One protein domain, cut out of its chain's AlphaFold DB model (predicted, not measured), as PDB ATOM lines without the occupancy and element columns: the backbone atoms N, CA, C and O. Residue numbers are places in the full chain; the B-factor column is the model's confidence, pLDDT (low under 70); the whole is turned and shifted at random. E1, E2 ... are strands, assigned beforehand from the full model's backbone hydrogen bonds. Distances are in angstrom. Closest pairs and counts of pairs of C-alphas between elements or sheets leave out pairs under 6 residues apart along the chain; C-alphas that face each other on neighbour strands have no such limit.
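This is residues 675 to 783 of the 832 residues of the protein "EF-hand domain-containing protein" of Clostridiales bacterium (UniProt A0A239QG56). A strongly twisted six-stranded sheet forms the core, with the small strand pair E1 and E3 over one face and the lone strand E7 loosely over the other. The 109 printed residues hold nine named strands, E1 to E9 in chain order, and no named helix; the class is all strand, though under half of the residues are in named elements. The antiparallel sheet runs E2 E8 E9 E6 E5 E4. The whole is compact, with a radius of gyration of the C-alphas of 13.6 A and spans of 33 by 30 by 29 A.

E1, residues 679 to 681, begins at C-alpha 679 (151.224, 165.840, 188.401). E2 is residues 686 to 688, E3 704 to 706 and E4 714 to 717. E5, residues 720 to 728, and E6, 731 to 738, each measure 23.0 A. E7, residues 741 to 748, measures 23.5 A. E8, residues 763 to 769, measures 19.8 A. E9, residues 772 to 779, measures 22.4 A and ends at (143.107, 153.780, 181.463).

E4, E5 and E6 form a meander, each strand the antiparallel neighbour of the one before; N 722 and O 714 are 2.8 A apart, N 733 and O 726 2.8 A. E9 is antiparallel to E6, with N 736 and O 775 at 2.8 A. E8 and E9 form a hairpin, with N 765 and O 776 at 2.9 A. Edge strand E2 is antiparallel to E8, N 766 and O 687 at 2.9 A. E1 and E3 are antiparallel, N 680 and O 705 at 2.9 A. The closest C-alphas of E3 and E5, Leu 706 and Gly 724, are 6.6 A apart. E7 pairs with no named strand; its closest C-alpha to E9 is Ile 746, 7.7 A from Tyr 777.

The farthest C-alphas, Asn 709 and Asn 756, are 36.5 A apart. The printed part has no cut. The links E2 to E3 and E7 to E8 are long. Mean pLDDT of the printed part is 70.9; residues 740 to 763 are among those under 70.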
ATOM      1  N   GLU A 675     156.350 156.126 186.975       73.62
ATOM      2  CA  GLU A 675     155.699 156.993 187.972       73.62
ATOM      3  C   GLU A 675     155.776 158.466 187.532       73.62
ATOM      4  O   GLU A 675     156.867 158.984 187.266       73.62
ATOM      5  N   ALA A 676     154.638 159.158 187.466       70.94
ATOM      6  CA  ALA A 676     154.601 160.558 187.061       70.94
ATOM      7  C   ALA A 676     155.153 161.480 188.169       70.94
ATOM      8  O   ALA A 676     154.450 161.849 189.108       70.94
ATOM      9  N   GLU A 677     156.415 161.911 188.050       63.41
ATOM     10  CA  GLU A 677     157.025 162.850 189.014       63.41
ATOM     11  C   GLU A 677     156.376 164.249 189.010       63.41
ATOM     12  O   GLU A 677     156.489 164.981 189.995       63.41
ATOM     13  N   ASN A 678     155.709 164.633 187.914       70.25
ATOM     14  CA  ASN A 678     155.029 165.919 187.772       70.25
ATOM     15  C   ASN A 678     153.540 165.661 187.490       70.25
ATOM     16  O   ASN A 678     153.176 165.213 186.404       70.25
ATOM     17  N   VAL A 679     152.689 165.964 188.472       82.44
ATOM     18  CA  VAL A 679     151.224 165.840 188.401       82.44
ATOM     19  C   VAL A 679     150.607 167.168 188.825       82.44
ATOM     20  O   VAL A 679     151.021 167.758 189.827       82.44
ATOM     21  N   THR A 680     149.615 167.640 188.075       83.81
ATOM     22  CA  THR A 680     148.900 168.896 188.337       83.81
ATOM     23  C   THR A 680     147.389 168.679 188.331       83.81
ATOM     24  O   THR A 680     146.902 167.612 187.969       83.81
ATOM     25  N   MET A 681     146.644 169.701 188.752       80.06
ATOM     26  CA  MET A 681     145.192 169.728 188.614       80.06
ATOM     27  C   MET A 681     144.813 170.274 187.237       80.06
ATOM     28  O   MET A 681     145.386 171.272 186.784       80.06
ATOM     29  N   VAL A 682     143.814 169.659 186.611       75.50
ATOM     30  CA  VAL A 682     143.175 170.161 185.387       75.50
ATOM     31  C   VAL A 682     142.628 171.600 185.546       75.50
ATOM     32  O   VAL A 682     142.342 172.035 186.670       75.50
ATOM     33  N   PRO A 683     142.448 172.365 184.446       78.56
ATOM     34  CA  PRO A 683     141.766 173.663 184.472       78.56
ATOM     35  C   PRO A 683     140.324 173.593 185.008       78.56
ATOM     36  O   PRO A 683     139.731 172.523 185.111       78.56
ATOM     37  N   SER A 684     139.717 174.745 185.317       73.25
ATOM     38  CA  SER A 684     138.314 174.801 185.770       73.25
ATOM     39  C   SER A 684     137.292 174.416 184.697       73.25
ATOM     40  O   SER A 684     136.164 174.067 185.039       73.25
ATOM     41  N   ASP A 685     137.692 174.490 183.428       73.00
ATOM     42  CA  ASP A 685     136.808 174.473 182.260       73.00
ATOM     43  C   ASP A 685     136.985 173.151 181.483       73.00
ATOM     44  O   ASP A 685     137.142 173.124 180.263       73.00
ATOM     45  N   VAL A 686     137.036 172.050 182.235       74.88
ATOM     46  CA  VAL A 686     137.148 170.672 181.733       74.88
ATOM     47  C   VAL A 686     135.771 170.111 181.448       74.88
ATOM     48  O   VAL A 686     134.842 170.280 182.240       74.88
ATOM     49  N   TRP A 687     135.680 169.378 180.349       72.75
ATOM     50  CA  TRP A 687     134.555 168.526 180.016       72.75
ATOM     51  C   TRP A 687     135.021 167.067 180.030       72.75
ATOM     52  O   TRP A 687     136.182 166.748 179.772       72.75
ATOM     53  N   TYR A 688     134.122 166.185 180.444       71.38
ATOM     54  CA  TYR A 688     134.407 164.790 180.752       71.38
ATOM     55  C   TYR A 688     133.359 163.943 180.045       71.38
ATOM     56  O   TYR A 688     132.168 164.213 180.193       71.38
ATOM     57  N   TYR A 689     133.804 162.972 179.248       58.84
ATOM     58  CA  TYR A 689     132.909 162.165 178.427       58.84
ATOM     59  C   TYR A 689     132.720 160.776 179.045       58.84
ATOM     60  O   TYR A 689     133.573 159.898 178.935       58.84
ATOM     61  N   ASP A 690     131.586 160.612 179.723       62.56
ATOM     62  CA  ASP A 690     131.129 159.395 180.396       62.56
ATOM     63  C   ASP A 690     129.627 159.313 180.152       62.56
ATOM     64  O   ASP A 690     128.835 159.965 180.831       62.56
ATOM     65  N   LYS A 691     129.249 158.558 179.118       51.00
ATOM     66  CA  LYS A 691     127.871 158.449 178.612       51.00
ATOM     67  C   LYS A 691     126.875 157.942 179.661       51.00
ATOM     68  O   LYS A 691     125.681 158.207 179.545       51.00
ATOM     69  N   ASP A 692     127.357 157.254 180.695       52.44
ATOM     70  CA  ASP A 692     126.534 156.775 181.806       52.44
ATOM     71  C   ASP A 692     126.411 157.813 182.944       52.44
ATOM     72  O   ASP A 692     125.532 157.679 183.800       52.44
ATOM     73  N   ASN A 693     127.251 158.861 182.975       57.31
ATOM     74  CA  ASN A 693     127.269 159.878 184.034       57.31
ATOM     75  C   ASN A 693     127.641 161.308 183.567       57.31
ATOM     76  O   ASN A 693     128.354 162.011 184.288       57.31
ATOM     77  N   GLU A 694     127.133 161.781 182.425       53.22
ATOM     78  CA  GLU A 694     127.487 163.095 181.834       53.22
ATOM     79  C   GLU A 694     127.354 164.302 182.803       53.22
ATOM     80  O   GLU A 694     128.066 165.295 182.669       53.22
ATOM     81  N   ASP A 695     126.499 164.206 183.831       57.44
ATOM     82  CA  ASP A 695     126.251 165.250 184.843       57.44
ATOM     83  C   ASP A 695     127.068 165.115 186.159       57.44
ATOM     84  O   ASP A 695     126.891 165.915 187.094       57.44
ATOM     85  N   ARG A 696     127.938 164.101 186.320       72.88
ATOM     86  CA  ARG A 696     128.652 163.895 187.601       72.88
ATOM     87  C   ARG A 696     129.813 164.872 187.792       72.88
ATOM     88  O   ARG A 696     130.523 165.250 186.869       72.88
ATOM     89  N   LYS A 697     130.084 165.238 189.050       72.62
ATOM     90  CA  LYS A 697     131.305 165.986 189.389       72.62
ATOM     91  C   LYS A 697     132.507 165.051 189.432       72.62
ATOM     92  O   LYS A 697     132.465 164.057 190.155       72.62
ATOM     93  N   LEU A 698     133.589 165.447 188.764       72.69
ATOM     94  CA  LEU A 698     134.909 164.834 188.921       72.69
ATOM     95  C   LEU A 698     135.357 164.851 190.394       72.69
ATOM     96  O   LEU A 698     135.209 165.866 191.098       72.69
ATOM     97  N   THR A 699     135.931 163.735 190.837       77.12
ATOM     98  CA  THR A 699     136.633 163.583 192.122       77.12
ATOM     99  C   THR A 699     137.933 164.400 192.147       77.12
ATOM    100  O   THR A 699     138.279 165.063 191.170       77.12
ATOM    101  N   GLU A 700     138.644 164.436 193.278       74.81
ATOM    102  CA  GLU A 700     139.948 165.122 193.333       74.81
ATOM    103  C   GLU A 700     141.067 164.259 192.733       74.81
ATOM    104  O   GLU A 700     142.075 164.791 192.278       74.81
ATOM    105  N   GLU A 701     140.873 162.942 192.689       72.44
ATOM    106  CA  GLU A 701     141.726 161.969 192.016       72.44
ATOM    107  C   GLU A 701     141.613 162.099 190.488       72.44
ATOM    108  O   GLU A 701     142.624 162.287 189.823       72.44
ATOM    109  N   GLU A 702     140.397 162.128 189.929       71.94
ATOM    110  CA  GLU A 702     140.159 162.276 188.476       71.94
ATOM    111  C   GLU A 702     140.562 163.647 187.909       71.94
ATOM    112  O   GLU A 702     140.620 163.831 186.700       71.94
ATOM    113  N   LYS A 703     140.833 164.638 188.765       76.00
ATOM    114  CA  LYS A 703     141.352 165.951 188.342       76.00
ATOM    115  C   LYS A 703     142.871 165.984 188.214       76.00
ATOM    116  O   LYS A 703     143.403 167.026 187.830       76.00
ATOM    117  N   LYS A 704     143.566 164.901 188.567       84.56
ATOM    118  CA  LYS A 704     145.016 164.784 188.425       84.56
ATOM    119  C   LYS A 704     145.365 164.406 186.992       84.56
ATOM    120  O   LYS A 704     144.906 163.386 186.493       84.56
ATOM    121  N   ILE A 705     146.218 165.212 186.378       84.12
ATOM    122  CA  ILE A 705     146.756 164.996 185.033       84.12
ATOM    123  C   ILE A 705     148.273 165.166 185.018       84.12
ATOM    124  O   ILE A 705     148.848 165.789 185.922       84.12
ATOM    125  N   LEU A 706     148.928 164.642 183.980       82.56
ATOM    126  CA  LEU A 706     150.372 164.808 183.784       82.56
ATOM    127  C   LEU A 706     150.735 166.304 183.640       82.56
ATOM    128  O   LEU A 706     150.138 167.032 182.846       82.56
ATOM    129  N   ASP A 707     151.724 166.775 184.408       72.00
ATOM    130  CA  ASP A 707     152.164 168.178 184.402       72.00
ATOM    131  C   ASP A 707     153.262 168.447 183.357       72.00
ATOM    132  O   ASP A 707     154.391 167.957 183.429       72.00
ATOM    133  N   TYR A 708     152.924 169.316 182.407       62.06
ATOM    134  CA  TYR A 708     153.628 169.605 181.155       62.06
ATOM    135  C   TYR A 708     154.939 170.399 181.299       62.06
ATOM    136  O   TYR A 708     155.423 170.987 180.332       62.06
ATOM    137  N   ASN A 709     155.551 170.459 182.483       58.41
ATOM    138  CA  ASN A 709     156.812 171.186 182.663       58.41
ATOM    139  C   ASN A 709     158.015 170.507 181.961       58.41
ATOM    140  O   ASN A 709     159.067 171.136 181.812       58.41
ATOM    141  N   LYS A 710     157.855 169.256 181.498       63.41
ATOM    142  CA  LYS A 710     158.733 168.541 180.549       63.41
ATOM    143  C   LYS A 710     157.910 167.527 179.722       63.41
ATOM    144  O   LYS A 710     157.828 166.372 180.136       63.41
ATOM    145  N   PRO A 711     157.281 167.929 178.609       67.19
ATOM    146  CA  PRO A 711     156.460 167.022 177.812       67.19
ATOM    147  C   PRO A 711     157.317 166.074 176.956       67.19
ATOM    148  O   PRO A 711     158.511 166.311 176.750       67.19
ATOM    149  N   LEU A 712     156.690 165.006 176.461       78.25
ATOM    150  CA  LEU A 712     157.290 164.022 175.555       78.25
ATOM    151  C   LEU A 712     157.357 164.536 174.103       78.25
ATOM    152  O   LEU A 712     158.358 164.308 173.430       78.25
ATOM    153  N   ASP A 713     156.325 165.271 173.672       81.81
ATOM    154  CA  ASP A 713     156.198 165.959 172.375       81.81
ATOM    155  C   ASP A 713     156.588 165.100 171.154       81.81
ATOM    156  O   ASP A 713     157.390 165.498 170.308       81.81
ATOM    157  N   ILE A 714     155.988 163.907 171.056       85.69
ATOM    158  CA  ILE A 714     156.088 163.048 169.866       85.69
ATOM    159  C   ILE A 714     155.000 163.446 168.872       85.69
ATOM    160  O   ILE A 714     153.816 163.388 169.191       85.69
ATOM    161  N   GLN A 715     155.408 163.843 167.669       85.25
ATOM    162  CA  GLN A 715     154.507 164.185 166.570       85.25
ATOM    163  C   GLN A 715     153.852 162.920 165.995       85.25
ATOM    164  O   GLN A 715     154.561 161.961 165.688       85.25
ATOM    165  N   VAL A 716     152.526 162.940 165.836       77.94
ATOM    166  CA  VAL A 716     151.757 161.878 165.161       77.94
ATOM    167  C   VAL A 716     151.370 162.355 163.763       77.94
ATOM    168  O   VAL A 716     151.826 161.803 162.772       77.94
ATOM    169  N   THR A 717     150.638 163.467 163.697       74.62
ATOM    170  CA  THR A 717     150.289 164.191 162.461       74.62
ATOM    171  C   THR A 717     150.861 165.613 162.558       74.62
ATOM    172  O   THR A 717     151.253 166.009 163.656       74.62
ATOM    173  N   PRO A 718     150.920 166.433 161.488       76.19
ATOM    174  CA  PRO A 718     151.427 167.812 161.573       76.19
ATOM    175  C   PRO A 718     150.783 168.670 162.676       76.19
ATOM    176  O   PRO A 718     151.443 169.544 163.238       76.19
ATOM    177  N   ASP A 719     149.523 168.382 163.003       77.31
ATOM    178  CA  ASP A 719     148.692 169.159 163.920       77.31
ATOM    179  C   ASP A 719     148.592 168.534 165.330       77.31
ATOM    180  O   ASP A 719     148.189 169.219 166.270       77.31
ATOM    181  N   ILE A 720     148.995 167.262 165.507       82.38
ATOM    182  CA  ILE A 720     148.748 166.464 166.727       82.38
ATOM    183  C   ILE A 720     150.023 165.811 167.278       82.38
ATOM    184  O   ILE A 720     150.835 165.234 166.547       82.38
ATOM    185  N   MET A 721     150.174 165.858 168.606       87.44
ATOM    186  CA  MET A 721     151.290 165.276 169.356       87.44
ATOM    187  C   MET A 721     150.836 164.485 170.586       87.44
ATOM    188  O   MET A 721     149.956 164.924 171.327       87.44
ATOM    189  N   ILE A 722     151.553 163.405 170.899       88.31
ATOM    190  CA  ILE A 722     151.539 162.776 172.225       88.31
ATOM    191  C   ILE A 722     152.416 163.622 173.152       88.31
ATOM    192  O   ILE A 722     153.633 163.724 172.971       88.31
ATOM    193  N   SER A 723     151.802 164.252 174.151       86.38
ATOM    194  CA  SER A 723     152.473 165.166 175.081       86.38
ATOM    195  C   SER A 723     152.933 164.506 176.378       86.38
ATOM    196  O   SER A 723     153.864 165.014 177.008       86.38
ATOM    197  N   GLY A 724     152.341 163.374 176.761       86.38
ATOM    198  CA  GLY A 724     152.700 162.664 177.985       86.38
ATOM    199  C   GLY A 724     152.182 161.227 178.038       86.38
ATOM    200  O   GLY A 724     151.153 160.898 177.454       86.38
ATOM    201  N   ILE A 725     152.913 160.376 178.759       86.38
ATOM    202  CA  ILE A 725     152.509 159.008 179.089       86.38
ATOM    203  C   ILE A 725     153.084 158.625 180.461       86.38
ATOM    204  O   ILE A 725     154.233 158.965 180.750       86.38
ATOM    205  N   GLY A 726     152.311 157.973 181.334       85.81
ATOM    206  CA  GLY A 726     152.800 157.596 182.667       85.81
ATOM    207  C   GLY A 726     151.733 157.136 183.659       85.81
ATOM    208  O   GLY A 726     150.546 157.109 183.352       85.81
ATOM    209  N   TRP A 727     152.171 156.772 184.864       85.94
ATOM    210  CA  TRP A 727     151.320 156.287 185.953       85.94
ATOM    211  C   TRP A 727     150.944 157.402 186.928       85.94
ATOM    212  O   TRP A 727     151.827 158.064 187.478       85.94
ATOM    213  N   ILE A 728     149.644 157.559 187.197       84.31
ATOM    214  CA  ILE A 728     149.110 158.409 188.272       84.31
ATOM    215  C   ILE A 728     148.167 157.558 189.127       84.31
ATOM    216  O   ILE A 728     147.257 156.921 188.607       84.31
ATOM    217  N   ASP A 729     148.409 157.508 190.442       83.50
ATOM    218  CA  ASP A 729     147.627 156.738 191.429       83.50
ATOM    219  C   ASP A 729     147.336 155.263 191.042       83.50
ATOM    220  O   ASP A 729     146.382 154.654 191.530       83.50
ATOM    221  N   GLY A 730     148.180 154.664 190.196       79.06
ATOM    222  CA  GLY A 730     148.036 153.287 189.717       79.06
ATOM    223  C   GLY A 730     147.175 153.101 188.462       79.06
ATOM    224  O   GLY A 730     146.900 151.953 188.137       79.06
ATOM    225  N   LYS A 731     146.788 154.179 187.761       83.31
ATOM    226  CA  LYS A 731     146.165 154.158 186.423       83.31
ATOM    227  C   LYS A 731     147.129 154.667 185.347       83.31
ATOM    228  O   LYS A 731     147.999 155.493 185.643       83.31
ATOM    229  N   LEU A 732     146.973 154.195 184.108       84.19
ATOM    230  CA  LEU A 732     147.801 154.614 182.972       84.19
ATOM    231  C   LEU A 732     147.179 155.848 182.326       84.19
ATOM    232  O   LEU A 732     146.053 155.798 181.843       84.19
ATOM    233  N   HIS A 733     147.930 156.938 182.297       87.25
ATOM    234  CA  HIS A 733     147.545 158.173 181.635       87.25
ATOM    235  C   HIS A 733     148.279 158.276 180.297       87.25
ATOM    236  O   HIS A 733     149.510 158.190 180.260       87.25
ATOM    237  N   VAL A 734     147.533 158.477 179.208       86.50
ATOM    238  CA  VAL A 734     148.072 158.799 177.876       86.50
ATOM    239  C   VAL A 734     147.465 160.117 177.418       86.50
ATOM    240  O   VAL A 734     146.248 160.284 177.424       86.50
ATOM    241  N   GLN A 735     148.312 161.067 177.045       87.81
ATOM    242  CA  GLN A 735     147.930 162.463 176.903       87.81
ATOM    243  C   GLN A 735     148.336 162.996 175.529       87.81
ATOM    244  O   GLN A 735     149.493 162.884 175.114       87.81
ATOM    245  N   ILE A 736     147.364 163.583 174.838       88.31
ATOM    246  CA  ILE A 736     147.438 164.022 173.448       88.31
ATOM    247  C   ILE A 736     147.039 165.497 173.390       88.31
ATOM    248  O   ILE A 736     146.125 165.938 174.090       88.31
ATOM    249  N   LYS A 737     147.726 166.273 172.552       86.56
ATOM    250  CA  LYS A 737     147.389 167.672 172.272       86.56
ATOM    251  C   LYS A 737     147.359 167.924 170.767       86.56
ATOM    252  O   LYS A 737     148.235 167.436 170.052       86.56
ATOM    253  N   GLY A 738     146.389 168.711 170.316       83.69
ATOM    254  CA  GLY A 738     146.163 169.016 168.903       83.69
ATOM    255  C   GLY A 738     145.733 170.462 168.666       83.69
ATOM    256  O   GLY A 738     145.257 171.144 169.583       83.69
ATOM    257  N   THR A 739     145.940 170.959 167.449       71.44
ATOM    258  CA  THR A 739     145.434 172.262 167.001       71.44
ATOM    259  C   THR A 739     144.503 172.080 165.812       71.44
ATOM    260  O   THR A 739     144.945 171.578 164.786       71.44
ATOM    261  N   ASN A 740     143.282 172.616 165.935       63.56
ATOM    262  CA  ASN A 740     142.080 172.339 165.127       63.56
ATOM    263  C   ASN A 740     141.231 171.179 165.698       63.56
ATOM    264  O   ASN A 740     141.407 170.805 166.862       63.56
ATOM    265  N   TYR A 741     140.165 170.785 164.990       57.94
ATOM    266  CA  TYR A 741     139.140 169.878 165.520       57.94
ATOM    267  C   TYR A 741     139.522 168.427 165.227       57.94
ATOM    268  O   TYR A 741     139.294 167.918 164.133       57.94
ATOM    269  N   ASP A 742     140.106 167.784 166.231       60.72
ATOM    270  CA  ASP A 742     140.695 166.458 166.116       60.72
ATOM    271  C   ASP A 742     139.896 165.443 166.945       60.72
ATOM    272  O   ASP A 742     139.630 165.683 168.129       60.72
ATOM    273  N   SER A 743     139.581 164.279 166.371       61.00
ATOM    274  CA  SER A 743     139.146 163.111 167.142       61.00
ATOM    275  C   SER A 743     140.257 162.069 167.156       61.00
ATOM    276  O   SER A 743     140.550 161.432 166.150       61.00
ATOM    277  N   SER A 744     140.880 161.893 168.318       64.88
ATOM    278  CA  SER A 744     141.789 160.774 168.585       64.88
ATOM    279  C   SER A 744     141.046 159.670 169.334       64.88
ATOM    280  O   SER A 744     140.083 159.953 170.048       64.88
ATOM    281  N   GLN A 745     141.482 158.421 169.168       62.28
ATOM    282  CA  GLN A 745     140.977 157.249 169.888       62.28
ATOM    283  C   GLN A 745     142.147 156.325 170.244       62.28
ATOM    284  O   GLN A 745     143.005 156.059 169.409       62.28
ATOM    285  N   ILE A 746     142.202 155.829 171.484       61.47
ATOM    286  CA  ILE A 746     143.181 154.809 171.885       61.47
ATOM    287  C   ILE A 746     142.469 153.473 172.022       61.47
ATOM    288  O   ILE A 746     141.568 153.324 172.846       61.47
ATOM    289  N   PHE A 747     142.945 152.497 171.261       56.34
ATOM    290  CA  PHE A 747     142.525 151.108 171.317       56.34
ATOM    291  C   PHE A 747     143.530 150.278 172.102       56.34
ATOM    292  O   PHE A 747     144.743 150.473 171.992       56.34
ATOM    293  N   ALA A 748     143.016 149.310 172.853       52.59
ATOM    294  CA  ALA A 748     143.799 148.203 173.373       52.59
ATOM    295  C   ALA A 748     143.543 146.960 172.516       52.59
ATOM    296  O   ALA A 748     142.424 146.713 172.072       52.59
ATOM    297  N   ASP A 749     144.615 146.237 172.221       52.56
ATOM    298  CA  ASP A 749     144.674 145.011 171.423       52.56
ATOM    299  C   ASP A 749     144.080 145.116 169.999       52.56
ATOM    300  O   ASP A 749     143.904 144.118 169.304       52.56
ATOM    301  N   GLY A 750     143.892 146.349 169.509       41.25
ATOM    302  CA  GLY A 750     143.508 146.661 168.129       41.25
ATOM    303  C   GLY A 750     142.012 146.546 167.820       41.25
ATOM    304  O   GLY A 750     141.657 146.474 166.646       41.25
ATOM    305  N   VAL A 751     141.147 146.520 168.839       35.53
ATOM    306  CA  VAL A 751     139.684 146.469 168.676       35.53
ATOM    307  C   VAL A 751     139.094 147.890 168.698       35.53
ATOM    308  O   VAL A 751     139.391 148.622 169.643       35.53
ATOM    309  N   PRO A 752     138.230 148.285 167.737       35.00
ATOM    310  CA  PRO A 752     137.540 149.578 167.758       35.00
ATOM    311  C   PRO A 752     136.544 149.692 168.925       35.00
ATOM    312  O   PRO A 752     135.368 149.341 168.820       35.00
ATOM    313  N   THR A 753     137.001 150.186 170.074       39.16
ATOM    314  CA  THR A 753     136.172 150.351 171.272       39.16
ATOM    315  C   THR A 753     135.375 151.655 171.244       39.16
ATOM    316  O   THR A 753     135.646 152.597 171.990       39.16
ATOM    317  N   TYR A 754     134.306 151.672 170.439       33.50
ATOM    318  CA  TYR A 754     133.188 152.594 170.643       33.50
ATOM    319  C   TYR A 754     131.927 151.840 171.115       33.50
ATOM    320  O   TYR A 754     131.328 151.032 170.412       33.50
ATOM    321  N   TYR A 755     131.537 152.136 172.358       35.31
ATOM    322  CA  TYR A 755     130.286 151.798 173.060       35.31
ATOM    323  C   TYR A 755     129.964 150.404 173.625       35.31
ATOM    324  O   TYR A 755     129.052 150.375 174.453       35.31
ATOM    325  N   ASN A 756     130.645 149.297 173.299       31.84
ATOM    326  CA  ASN A 756     130.125 147.966 173.692       31.84
ATOM    327  C   ASN A 756     130.926 147.107 174.694       31.84
ATOM    328  O   ASN A 756     130.358 146.128 175.175       31.84
ATOM    329  N   ASP A 757     132.150 147.463 175.102       36.50
ATOM    330  CA  ASP A 757     132.825 146.753 176.205       36.50
ATOM    331  C   ASP A 757     132.613 147.467 177.553       36.50
ATOM    332  O   ASP A 757     133.075 148.588 177.768       36.50
ATOM    333  N   LYS A 758     131.910 146.807 178.481       38.31
ATOM    334  CA  LYS A 758     131.656 147.303 179.848       38.31
ATOM    335  C   LYS A 758     132.770 146.968 180.846       38.31
ATOM    336  O   LYS A 758     132.653 147.335 182.015       38.31
ATOM    337  N   SER A 759     133.805 146.240 180.429       36.28
ATOM    338  CA  SER A 759     134.902 145.793 181.292       36.28
ATOM    339  C   SER A 759     136.074 146.781 181.368       36.28
ATOM    340  O   SER A 759     136.828 146.752 182.342       36.28
ATOM    341  N   LEU A 760     136.190 147.701 180.400       46.59
ATOM    342  CA  LEU A 760     137.272 148.686 180.298       46.59
ATOM    343  C   LEU A 760     136.762 150.113 180.565       46.59
ATOM    344  O   LEU A 760     136.464 150.871 179.646       46.59
ATOM    345  N   SER A 761     136.700 150.511 181.840       49.69
ATOM    346  CA  SER A 761     136.330 151.875 182.250       49.69
ATOM    347  C   SER A 761     137.463 152.887 182.050       49.69
ATOM    348  O   SER A 761     138.035 153.397 183.013       49.69
ATOM    349  N   TYR A 762     137.774 153.218 180.796       60.03
ATOM    350  CA  TYR A 762     138.519 154.438 180.497       60.03
ATOM    351  C   TYR A 762     137.585 155.609 180.213       60.03
ATOM    352  O   TYR A 762     136.459 155.446 179.744       60.03
ATOM    353  N   SER A 763     138.038 156.820 180.525       63.12
ATOM    354  CA  SER A 763     137.225 158.021 180.330       63.12
ATOM    355  C   SER A 763     138.118 159.205 179.960       63.12
ATOM    356  O   SER A 763     138.934 159.623 180.787       63.12
ATOM    357  N   PRO A 764     138.018 159.725 178.724       75.00
ATOM    358  CA  PRO A 764     138.841 160.839 178.287       75.00
ATOM    359  C   PRO A 764     138.425 162.147 178.977       75.00
ATOM    360  O   PRO A 764     137.249 162.524 179.029       75.00
ATOM    361  N   LEU A 765     139.425 162.846 179.511       82.12
ATOM    362  CA  LEU A 765     139.312 164.203 180.040       82.12
ATOM    363  C   LEU A 765     139.715 165.190 178.952       82.12
ATOM    364  O   LEU A 765     140.807 165.079 178.395       82.12
ATOM    365  N   TYR A 766     138.867 166.183 178.698       83.19
ATOM    366  CA  TYR A 766     139.090 167.165 177.647       83.19
ATOM    367  C   TYR A 766     139.121 168.589 178.193       83.19
ATOM    368  O   TYR A 766     138.321 168.977 179.052       83.19
ATOM    369  N   TRP A 767     140.017 169.414 177.657       84.06
ATOM    370  CA  TRP A 767     140.010 170.852 177.914       84.06
ATOM    371  C   TRP A 767     140.658 171.637 176.775       84.06
ATOM    372  O   TRP A 767     141.474 171.127 176.010       84.06
ATOM    373  N   TYR A 768     140.313 172.921 176.701       81.81
ATOM    374  CA  TYR A 768     140.859 173.850 175.719       81.81
ATOM    375  C   TYR A 768     141.735 174.894 176.399       81.81
ATOM    376  O   TYR A 768     141.369 175.455 177.436       81.81
ATOM    377  N   LYS A 769     142.889 175.196 175.804       79.88
ATOM    378  CA  LYS A 769     143.754 176.282 176.267       79.88
ATOM    379  C   LYS A 769     144.561 176.857 175.112       79.88
ATOM    380  O   LYS A 769     145.212 176.117 174.388       79.88
ATOM    381  N   ASP A 770     144.539 178.182 174.974       79.81
ATOM    382  CA  ASP A 770     145.350 178.935 174.006       79.81
ATOM    383  C   ASP A 770     145.217 178.455 172.535       79.81
ATOM    384  O   ASP A 770     146.148 178.609 171.754       79.81
ATOM    385  N   HIS A 771     144.025 177.974 172.139       76.25
ATOM    386  CA  HIS A 771     143.683 177.363 170.830       76.25
ATOM    387  C   HIS A 771     144.239 175.943 170.592       76.25
ATOM    388  O   HIS A 771     144.190 175.441 169.475       76.25
ATOM    389  N   THR A 772     144.711 175.273 171.644       81.00
ATOM    390  CA  THR A 772     145.062 173.847 171.635       81.00
ATOM    391  C   THR A 772     143.986 173.042 172.368       81.00
ATOM    392  O   THR A 772     143.574 173.409 173.477       81.00
ATOM    393  N   THR A 773     143.551 171.947 171.747       84.44
ATOM    394  CA  THR A 773     142.715 170.900 172.348       84.44
ATOM    395  C   THR A 773     143.623 169.920 173.079       84.44
ATOM    396  O   THR A 773     144.657 169.522 172.544       84.44
ATOM    397  N   TYR A 774     143.249 169.522 174.290       86.12
ATOM    398  CA  TYR A 774     143.941 168.488 175.053       86.12
ATOM    399  C   TYR A 774     142.975 167.351 175.368       86.12
ATOM    400  O   TYR A 774     141.836 167.611 175.765       86.12
ATOM    401  N   VAL A 775     143.454 166.119 175.209       86.56
ATOM    402  CA  VAL A 775     142.745 164.875 175.521       86.56
ATOM    403  C   VAL A 775     143.649 164.027 176.407       86.56
ATOM    404  O   VAL A 775     144.793 163.756 176.040       86.56
ATOM    405  N   GLU A 776     143.163 163.594 177.567       87.56
ATOM    406  CA  GLU A 776     143.889 162.659 178.431       87.56
ATOM    407  C   GLU A 776     143.056 161.409 178.702       87.56
ATOM    408  O   GLU A 776     142.011 161.464 179.350       87.56
ATOM    409  N   TYR A 777     143.543 160.282 178.193       84.69
ATOM    410  CA  TYR A 777     142.997 158.954 178.418       84.69
ATOM    411  C   TYR A 777     143.478 158.430 179.761       84.69
ATOM    412  O   TYR A 777     144.666 158.170 179.940       84.69
ATOM    413  N   VAL A 778     142.537 158.243 180.682       82.00
ATOM    414  CA  VAL A 778     142.766 157.581 181.968       82.00
ATOM    415  C   VAL A 778     142.339 156.122 181.827       82.00
ATOM    416  O   VAL A 778     141.145 155.840 181.762       82.00
ATOM    417  N   LEU A 779     143.305 155.207 181.737       79.00
ATOM    418  CA  LEU A 779     143.107 153.780 181.463       79.00
ATOM    419  C   LEU A 779     143.312 152.939 182.741       79.00
ATOM    420  O   LEU A 779     144.314 153.101 183.445       79.00
ATOM    421  N   ASP A 780     142.410 151.991 183.010       75.62
ATOM    422  CA  ASP A 780     142.384 151.145 184.225       75.62
ATOM    423  C   ASP A 780     143.368 149.949 184.220       75.62
ATOM    424  O   ASP A 780     143.109 148.884 184.784       75.62
ATOM    425  N   TYR A 781     144.539 150.137 183.612       76.69
ATOM    426  CA  TYR A 781     145.649 149.178 183.637       76.69
ATOM    427  C   TYR A 781     146.516 149.323 184.893       76.69
ATOM    428  O   TYR A 781     146.305 150.228 185.695       76.69
ATOM    429  N   LYS A 782     147.523 148.453 185.055       76.94
ATOM    430  CA  LYS A 782     148.581 148.583 186.076       76.94
ATOM    431  C   LYS A 782     149.984 148.443 185.474       76.94
ATOM    432  O   LYS A 782     150.117 147.889 184.379       76.94
ATOM    433  N   PRO A 783     151.050 148.882 186.177       77.62
ATOM    434  CA  PRO A 783     152.427 148.751 185.696       77.62
ATOM    435  C   PRO A 783     152.822 147.324 185.290       77.62
ATOM    436  O   PRO A 783     153.583 147.149 184.344       77.62
TER     437      PRO A 783